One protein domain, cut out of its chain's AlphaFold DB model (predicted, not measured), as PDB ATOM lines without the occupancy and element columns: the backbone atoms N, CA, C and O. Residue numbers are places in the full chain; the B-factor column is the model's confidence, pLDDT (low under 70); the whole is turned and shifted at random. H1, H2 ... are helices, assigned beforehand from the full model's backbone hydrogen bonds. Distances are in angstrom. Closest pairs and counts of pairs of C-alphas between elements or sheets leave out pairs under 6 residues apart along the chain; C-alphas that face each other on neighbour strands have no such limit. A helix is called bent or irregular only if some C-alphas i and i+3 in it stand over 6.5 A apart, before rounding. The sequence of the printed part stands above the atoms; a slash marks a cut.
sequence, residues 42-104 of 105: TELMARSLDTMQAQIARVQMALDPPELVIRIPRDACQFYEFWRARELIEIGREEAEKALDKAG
ATOM      1  N   THR A  42     -64.411 -25.958  23.140       82.75
ATOM      2  CA  THR A  42     -62.960 -26.110  23.334       82.75
ATOM      3  C   THR A  42     -62.274 -24.794  23.708       82.75
ATOM      4  O   THR A  42     -61.464 -24.768  24.631       82.75
ATOM      5  N   GLU A  43     -62.629 -23.695  23.038       82.44
ATOM      6  CA  GLU A  43     -62.130 -22.343  23.330       82.44
ATOM      7  C   GLU A  43     -62.533 -21.917  24.751       82.44
ATOM      8  O   GLU A  43     -61.709 -21.438  25.532       82.44
ATOM      9  N   LEU A  44     -63.796 -22.155  25.119       85.94
ATOM     10  CA  LEU A  44     -64.316 -21.841  26.446       85.94
ATOM     11  C   LEU A  44     -63.582 -22.622  27.545       85.94
ATOM     12  O   LEU A  44     -63.216 -22.049  28.576       85.94
ATOM     13  N   MET A  45     -63.345 -23.919  27.331       87.00
ATOM     14  CA  MET A  45     -62.585 -24.749  28.268       87.00
ATOM     15  C   MET A  45     -61.135 -24.268  28.395       87.00
ATOM     16  O   MET A  45     -60.653 -24.103  29.515       87.00
ATOM     17  N   ALA A  46     -60.464 -23.969  27.277       86.00
ATOM     18  CA  ALA A  46     -59.090 -23.463  27.279       86.00
ATOM     19  C   ALA A  46     -58.964 -22.144  28.063       86.00
ATOM     20  O   ALA A  46     -58.112 -22.028  28.944       86.00
ATOM     21  N   ARG A  47     -59.869 -21.184  27.832       85.38
ATOM     22  CA  ARG A  47     -59.895 -19.903  28.563       85.38
ATOM     23  C   ARG A  47     -60.206 -20.066  30.049       85.38
ATOM     24  O   ARG A  47     -59.647 -19.352  30.882       85.38
ATOM     25  N   SER A  48     -61.080 -21.010  30.396       90.56
ATOM     26  CA  SER A  48     -61.396 -21.316  31.797       90.56
ATOM     27  C   SER A  48     -60.167 -21.862  32.532       90.56
ATOM     28  O   SER A  48     -59.874 -21.433  33.649       90.56
ATOM     29  N   LEU A  49     -59.419 -22.767  31.890       89.25
ATOM     30  CA  LEU A  49     -58.173 -23.316  32.427       89.25
ATOM     31  C   LEU A  49     -57.100 -22.234  32.600       89.25
ATOM     32  O   LEU A  49     -56.541 -22.129  33.692       89.25
ATOM     33  N   ASP A  50     -56.862 -21.400  31.582       88.19
ATOM     34  CA  ASP A  50     -55.894 -20.294  31.673       88.19
ATOM     35  C   ASP A  50     -56.260 -19.320  32.806       88.19
ATOM     36  O   ASP A  50     -55.413 -18.945  33.619       88.19
ATOM     37  N   THR A  51     -57.552 -19.004  32.956       91.06
ATOM     38  CA  THR A  51     -58.040 -18.144  34.046       91.06
ATOM     39  C   THR A  51     -57.736 -18.741  35.420       91.06
ATOM     40  O   THR A  51     -57.227 -18.035  36.295       91.06
ATOM     41  N   MET A  52     -58.014 -20.031  35.633       95.19
ATOM     42  CA  MET A  52     -57.719 -20.702  36.904       95.19
ATOM     43  C   MET A  52     -56.215 -20.734  37.189       95.19
ATOM     44  O   MET A  52     -55.789 -20.365  38.286       95.19
ATOM     45  N   GLN A  53     -55.404 -21.110  36.198       92.62
ATOM     46  CA  GLN A  53     -53.945 -21.129  36.321       92.62
ATOM     47  C   GLN A  53     -53.391 -19.741  36.668       92.62
ATOM     48  O   GLN A  53     -52.509 -19.624  37.519       92.62
ATOM     49  N   ALA A  54     -53.948 -18.677  36.087       91.06
ATOM     50  CA  ALA A  54     -53.551 -17.309  36.387       91.06
ATOM     51  C   ALA A  54     -53.873 -16.892  37.833       91.06
ATOM     52  O   ALA A  54     -53.095 -16.151  38.435       91.06
ATOM     53  N   GLN A  55     -54.991 -17.352  38.410       94.56
ATOM     54  CA  GLN A  55     -55.295 -17.108  39.827       94.56
ATOM     55  C   GLN A  55     -54.298 -17.828  40.734       94.56
ATOM     56  O   GLN A  55     -53.736 -17.206  41.633       94.56
ATOM     57  N   ILE A  56     -54.043 -19.113  40.471       94.94
ATOM     58  CA  ILE A  56     -53.111 -19.928  41.262       94.94
ATOM     59  C   ILE A  56     -51.716 -19.304  41.242       94.94
ATOM     60  O   ILE A  56     -51.119 -19.113  42.298       94.94
ATOM     61  N   ALA A  57     -51.231 -18.910  40.062       91.62
ATOM     62  CA  ALA A  57     -49.943 -18.240  39.925       91.62
ATOM     63  C   ALA A  57     -49.884 -16.941  40.741       91.62
ATOM     64  O   ALA A  57     -48.902 -16.704  41.438       91.62
ATOM     65  N   ARG A  58     -50.945 -16.121  40.723       91.81
ATOM     66  CA  ARG A  58     -50.987 -14.890  41.528       91.81
ATOM     67  C   ARG A  58     -50.942 -15.163  43.025       91.81
ATOM     68  O   ARG A  58     -50.231 -14.456  43.732       91.81
ATOM     69  N   VAL A  59     -51.675 -16.167  43.502       95.50
ATOM     70  CA  VAL A  59     -51.638 -16.562  44.917       95.50
ATOM     71  C   VAL A  59     -50.241 -17.056  45.288       95.50
ATOM     72  O   VAL A  59     -49.703 -16.627  46.303       95.50
ATOM     73  N   GLN A  60     -49.619 -17.882  44.444       92.38
ATOM     74  CA  GLN A  60     -48.276 -18.398  44.700       92.38
ATOM     75  C   GLN A  60     -47.227 -17.280  44.761       92.38
ATOM     76  O   GLN A  60     -46.434 -17.249  45.693       92.38
ATOM     77  N   MET A  61     -47.266 -16.326  43.828       93.25
ATOM     78  CA  MET A  61     -46.360 -15.169  43.822       93.25
ATOM     79  C   MET A  61     -46.560 -14.234  45.022       93.25
ATOM     80  O   MET A  61     -45.651 -13.492  45.377       93.25
ATOM     81  N   ALA A  62     -47.752 -14.222  45.624       92.06
ATOM     82  CA  ALA A  62     -48.008 -13.452  46.839       92.06
ATOM     83  C   ALA A  62     -47.451 -14.143  48.093       92.06
ATOM     84  O   ALA A  62     -47.083 -13.461  49.047       92.06
ATOM     85  N   LEU A  63     -47.407 -15.479  48.098       93.75
ATOM     86  CA  LEU A  63     -46.832 -16.271  49.187       93.75
ATOM     87  C   LEU A  63     -45.303 -16.288  49.137       93.75
ATOM     88  O   LEU A  63     -44.662 -16.210  50.181       93.75
ATOM     89  N   ASP A  64     -44.745 -16.388  47.934       91.56
ATOM     90  CA  ASP A  64     -43.309 -16.438  47.686       91.56
ATOM     91  C   ASP A  64     -42.959 -15.472  46.542       91.56
ATOM     92  O   ASP A  64     -43.091 -15.832  45.364       91.56
ATOM     93  N   PRO A  65     -42.627 -14.203  46.859       88.56
ATOM     94  CA  PRO A  65     -42.380 -13.194  45.845       88.56
ATOM     95  C   PRO A  65     -41.047 -13.473  45.136       88.56
ATOM     96  O   PRO A  65     -39.994 -13.435  45.772       88.56
ATOM     97  N   PRO A  66     -41.058 -13.712  43.814       88.94
ATOM     98  CA  PRO A  66     -39.830 -13.925  43.059       88.94
ATOM     99  C   PRO A  66     -39.010 -12.632  42.956       88.94
ATOM    100  O   PRO A  66     -39.565 -11.533  42.900       88.94
ATOM    101  N   GLU A  67     -37.688 -12.771  42.850       92.25
ATOM    102  CA  GLU A  67     -36.758 -11.640  42.695       92.25
ATOM    103  C   GLU A  67     -36.985 -10.877  41.381       92.25
ATOM    104  O   GLU A  67     -36.888  -9.651  41.336       92.25
ATOM    105  N   LEU A  68     -37.344 -11.600  40.316       91.75
ATOM    106  CA  LEU A  68     -37.642 -11.046  39.001       91.75
ATOM    107  C   LEU A  68     -38.850 -11.751  38.380       91.75
ATOM    108  O   LEU A  68     -38.950 -12.977  38.387       91.75
ATOM    109  N   VAL A  69     -39.759 -10.966  37.795       92.88
ATOM    110  CA  VAL A  69     -40.927 -11.472  37.059       92.88
ATOM    111  C   VAL A  69     -40.880 -10.971  35.628       92.88
ATOM    112  O   VAL A  69     -41.084  -9.783  35.377       92.88
ATOM    113  N   ILE A  70     -40.717 -11.897  34.692       94.06
ATOM    114  CA  ILE A  70     -40.849 -11.627  33.260       94.06
ATOM    115  C   ILE A  70     -42.312 -11.864  32.880       94.06
ATOM    116  O   ILE A  70     -42.829 -12.975  33.018       94.06
ATOM    117  N   ARG A  71     -43.017 -10.810  32.458       91.31
ATOM    118  CA  ARG A  71     -44.435 -10.898  32.089       91.31
ATOM    119  C   ARG A  71     -44.575 -11.063  30.587       91.31
ATOM    120  O   ARG A  71     -44.311 -10.135  29.842       91.31
ATOM    121  N   ILE A  72     -45.062 -12.224  30.169       91.62
ATOM    122  CA  ILE A  72     -45.353 -12.505  28.763       91.62
ATOM    123  C   ILE A  72     -46.841 -12.201  28.499       91.62
ATOM    124  O   ILE A  72     -47.687 -12.641  29.292       91.62
ATOM    125  N   PRO A  73     -47.185 -11.452  27.434       87.75
ATOM    126  CA  PRO A  73     -48.574 -11.207  27.046       87.75
ATOM    127  C   PRO A  73     -49.296 -12.524  26.720       87.75
ATOM    128  O   PRO A  73     -48.794 -13.356  25.968       87.75
ATOM    129  N   ARG A  74     -50.477 -12.731  27.319       80.75
ATOM    130  CA  ARG A  74     -51.263 -13.981  27.191       80.75
ATOM    131  C   ARG A  74     -52.200 -13.994  25.990       80.75
ATOM    132  O   ARG A  74     -52.636 -15.052  25.562       80.75
ATOM    133  N   ASP A  75     -52.510 -12.824  25.453       83.75
ATOM    134  CA  ASP A  75     -53.275 -12.625  24.224       83.75
ATOM    135  C   ASP A  75     -52.423 -12.818  22.960       83.75
ATOM    136  O   ASP A  75     -52.952 -12.798  21.848       83.75
ATOM    137  N   ALA A  76     -51.119 -13.064  23.122       83.25
ATOM    138  CA  ALA A  76     -50.199 -13.278  22.017       83.25
ATOM    139  C   ALA A  76     -50.503 -14.549  21.217       83.25
ATOM    140  O   ALA A  76     -50.229 -14.542  20.028       83.25
ATOM    141  N   CYS A  77     -51.070 -15.614  21.795       84.69
ATOM    142  CA  CYS A  77     -51.502 -16.802  21.046       84.69
ATOM    143  C   CYS A  77     -52.558 -17.620  21.796       84.69
ATOM    144  O   CYS A  77     -52.570 -17.643  23.026       84.69
ATOM    145  N   GLN A  78     -53.385 -18.369  21.064       81.25
ATOM    146  CA  GLN A  78     -54.245 -19.394  21.668       81.25
ATOM    147  C   GLN A  78     -53.502 -20.725  21.861       81.25
ATOM    148  O   GLN A  78     -52.489 -21.005  21.220       81.25
ATOM    149  N   PHE A  79     -54.048 -21.582  22.729       79.00
ATOM    150  CA  PHE A  79     -53.417 -22.831  23.181       79.00
ATOM    151  C   PHE A  79     -52.986 -23.786  22.049       79.00
ATOM    152  O   PHE A  79     -52.027 -24.536  22.207       79.00
ATOM    153  N   TYR A  80     -53.678 -23.762  20.906       80.75
ATOM    154  CA  TYR A  80     -53.426 -24.656  19.769       80.75
ATOM    155  C   TYR A  80     -52.751 -23.969  18.563       80.75
ATOM    156  O   TYR A  80     -52.657 -24.566  17.491       80.75
ATOM    157  N   GLU A  81     -52.246 -22.738  18.711       86.50
ATOM    158  CA  GLU A  81     -51.635 -21.962  17.614       86.50
ATOM    159  C   GLU A  81     -50.134 -22.230  17.430       86.50
ATOM    160  O   GLU A  81     -49.299 -21.323  17.436       86.50
ATOM    161  N   PHE A  82     -49.757 -23.493  17.228       89.25
ATOM    162  CA  PHE A  82     -48.344 -23.893  17.157       89.25
ATOM    163  C   PHE A  82     -47.561 -23.234  16.011       89.25
ATOM    164  O   PHE A  82     -46.344 -23.074  16.100       89.25
ATOM    165  N   TRP A  83     -48.238 -22.810  14.938       91.19
ATOM    166  CA  TRP A  83     -47.596 -22.130  13.808       91.19
ATOM    167  C   TRP A  83     -47.016 -20.757  14.179       91.19
ATOM    168  O   TRP A  83     -46.130 -20.268  13.478       91.19
ATOM    169  N   ARG A  84     -47.453 -20.152  15.293       91.31
ATOM    170  CA  ARG A  84     -46.955 -18.857  15.795       91.31
ATOM    171  C   ARG A  84     -45.757 -18.982  16.730       91.31
ATOM    172  O   ARG A  84     -45.280 -17.981  17.251       91.31
ATOM    173  N   ALA A  85     -45.217 -20.187  16.919       92.69
ATOM    174  CA  ALA A  85     -44.100 -20.424  17.835       92.69
ATOM    175  C   ALA A  85     -42.910 -19.476  17.603       92.69
ATOM    176  O   ALA A  85     -42.320 -18.989  18.560       92.69
ATOM    177  N   ARG A  86     -42.578 -19.170  16.341       94.56
ATOM    178  CA  ARG A  86     -41.482 -18.244  16.014       94.56
ATOM    179  C   ARG A  86     -41.723 -16.833  16.555       94.56
ATOM    180  O   ARG A  86     -40.794 -16.230  17.069       94.56
ATOM    181  N   GLU A  87     -42.949 -16.337  16.439       93.12
ATOM    182  CA  GLU A  87     -43.354 -15.014  16.926       93.12
ATOM    183  C   GLU A  87     -43.305 -14.963  18.459       93.12
ATOM    184  O   GLU A  87     -42.713 -14.058  19.035       93.12
ATOM    185  N   LEU A  88     -43.836 -15.995  19.123       93.50
ATOM    186  CA  LEU A  88     -43.823 -16.112  20.585       93.50
ATOM    187  C   LEU A  88     -42.410 -16.180  21.171       93.50
ATOM    188  O   LEU A  88     -42.172 -15.639  22.250       93.50
ATOM    189  N   ILE A  89     -41.476 -16.838  20.478       94.06
ATOM    190  CA  ILE A  89     -40.069 -16.887  20.897       94.06
ATOM    191  C   ILE A  89     -39.464 -15.485  20.895       94.06
ATOM    192  O   ILE A  89     -38.755 -15.140  21.838       94.06
ATOM    193  N   GLU A  90     -39.746 -14.688  19.864       95.88
ATOM    194  CA  GLU A  90     -39.218 -13.327  19.768       95.88
ATOM    195  C   GLU A  90     -39.810 -12.426  20.856       95.88
ATOM    196  O   GLU A  90     -39.061 -11.809  21.606       95.88
ATOM    197  N   ILE A  91     -41.133 -12.471  21.049       95.00
ATOM    198  CA  ILE A  91     -41.816 -11.752  22.138       95.00
ATOM    199  C   ILE A  91     -41.208 -12.124  23.497       95.00
ATOM    200  O   ILE A  91     -40.929 -11.258  24.323       95.00
ATOM    201  N   GLY A  92     -40.970 -13.415  23.738       94.94
ATOM    202  CA  GLY A  92     -40.359 -13.881  24.979       94.94
ATOM    203  C   GLY A  92     -38.946 -13.334  25.196       94.94
ATOM    204  O   GLY A  92     -38.595 -13.007  26.328       94.94
ATOM    205  N   ARG A  93     -38.145 -13.209  24.130       95.94
ATOM    206  CA  ARG A  93     -36.802 -12.617  24.198       95.94
ATOM    207  C   ARG A  93     -36.858 -11.132  24.514       95.94
ATOM    208  O   ARG A  93     -36.188 -10.707  25.448       95.94
ATOM    209  N   GLU A  94     -37.685 -10.380  23.795       95.88
ATOM    210  CA  GLU A  94     -37.835  -8.942  24.014       95.88
ATOM    211  C   GLU A  94     -38.307  -8.627  25.439       95.88
ATOM    212  O   GLU A  94     -37.771  -7.737  26.094       95.88
ATOM    213  N   GLU A  95     -39.302  -9.358  25.952       95.69
ATOM    214  CA  GLU A  95     -39.800  -9.138  27.315       95.69
ATOM    215  C   GLU A  95     -38.781  -9.549  28.384       95.69
ATOM    216  O   GLU A  95     -38.709  -8.918  29.440       95.69
ATOM    217  N   ALA A  96     -37.967 -10.573  28.117       95.69
ATOM    218  CA  ALA A  96     -36.880 -10.958  29.008       95.69
ATOM    219  C   ALA A  96     -35.777  -9.893  29.054       95.69
ATOM    220  O   ALA A  96     -35.364  -9.514  30.148       95.69
ATOM    221  N   GLU A  97     -35.345  -9.380  27.900       96.00
ATOM    222  CA  GLU A  97     -34.339  -8.316  27.802       96.00
ATOM    223  C   GLU A  97     -34.808  -7.060  28.548       96.00
ATOM    224  O   GLU A  97     -34.148  -6.611  29.481       96.00
ATOM    225  N   LYS A  98     -36.037  -6.596  28.281       95.06
ATOM    226  CA  LYS A  98     -36.646  -5.459  28.997       95.06
ATOM    227  C   LYS A  98     -36.700  -5.670  30.513       95.06
ATOM    228  O   LYS A  98     -36.513  -4.722  31.282       95.06
ATOM    229  N   ALA A  99     -37.025  -6.882  30.960       95.06
ATOM    230  CA  ALA A  99     -37.126  -7.195  32.381       95.06
ATOM    231  C   ALA A  99     -35.752  -7.220  33.065       95.06
ATOM    232  O   ALA A  99     -35.629  -6.710  34.182       95.06
ATOM    233  N   LEU A 100     -34.738  -7.778  32.400       94.75
ATOM    234  CA  LEU A 100     -33.360  -7.837  32.890       94.75
ATOM    235  C   LEU A 100     -32.729  -6.443  32.953       94.75
ATOM    236  O   LEU A 100     -32.233  -6.063  34.013       94.75
ATOM    237  N   ASP A 101     -32.866  -5.648  31.889       94.06
ATOM    238  CA  ASP A 101     -32.361  -4.271  31.826       94.06
ATOM    239  C   ASP A 101     -32.934  -3.413  32.958       94.06
ATOM    240  O   ASP A 101     -32.228  -2.664  33.635       94.06
ATOM    241  N   LYS A 102     -34.241  -3.544  33.214       92.00
ATOM    242  CA  LYS A 102     -34.917  -2.815  34.293       92.00
ATOM    243  C   LYS A 102     -34.443  -3.244  35.683       92.00
ATOM    244  O   LYS A 102     -34.475  -2.430  36.608       92.00
ATOM    245  N   ALA A 103     -34.053  -4.504  35.842       90.44
ATOM    246  CA  ALA A 103     -33.498  -5.030  37.084       90.44
ATOM    247  C   ALA A 103     -31.995  -4.727  37.245       90.44
ATOM    248  O   ALA A 103     -31.470  -4.882  38.347       90.44
ATOM    249  N   GLY A 104     -31.335  -4.225  36.196       87.06
ATOM    250  CA  GLY A 104     -29.927  -3.827  36.213       87.06
ATOM    251  C   GLY A 104     -28.947  -4.987  36.034       87.06
ATOM    252  O   GLY A 104     -27.844  -4.915  36.580       87.06
TER     253      GLY A 104
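What this domain is: This is residues 42 to 104 of the 105 residues of an uncharacterized protein of Lysobacter capsici (UniProt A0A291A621). A flat, open Z of chain: two long helices, H1 and H2, run roughly the same way at opposite edges with a gap between them, and the link of residues 64 to 81 folds back through that gap. The printed part has 63 residues with two named helices, H1 then H2, and no named strand; it is all helix and loose, with a radius of gyration of the C-alphas of 13.9 A and spans of 41 by 31 by 11 A.

How they stand to each other: Start at H1, residues 42 to 63, where residues 51 to 60 stand free. H2, residues 82 to 103, is apart from it, with no C-alpha of the one within 8 A of the other. Every O i to N i+4 pair is within hydrogen-bond range in H1, and 16 of 18 are in H2. H2 is irregular, with C-alphas 83 and 86 7.6 A apart, and has a kink of 30 degrees near residue 89.

Where its parts are: Find C-alpha 42 at (-62.960, -26.110, 23.334); from there H1 runs 32.0 A to C-alpha 63. H2 runs 31.2 A from C-alpha 82 at (-48.344, -23.893, 17.157) to C-alpha 103 at (-33.498, -5.030, 37.084).

The domain as a whole: The C-alphas of Thr 42 and Gly 104, the two farthest apart, are 41.9 A apart. The link from H1 to H2 is long, 18 residues. The printed part has no cut, and no printed residue is under 70 in pLDDT.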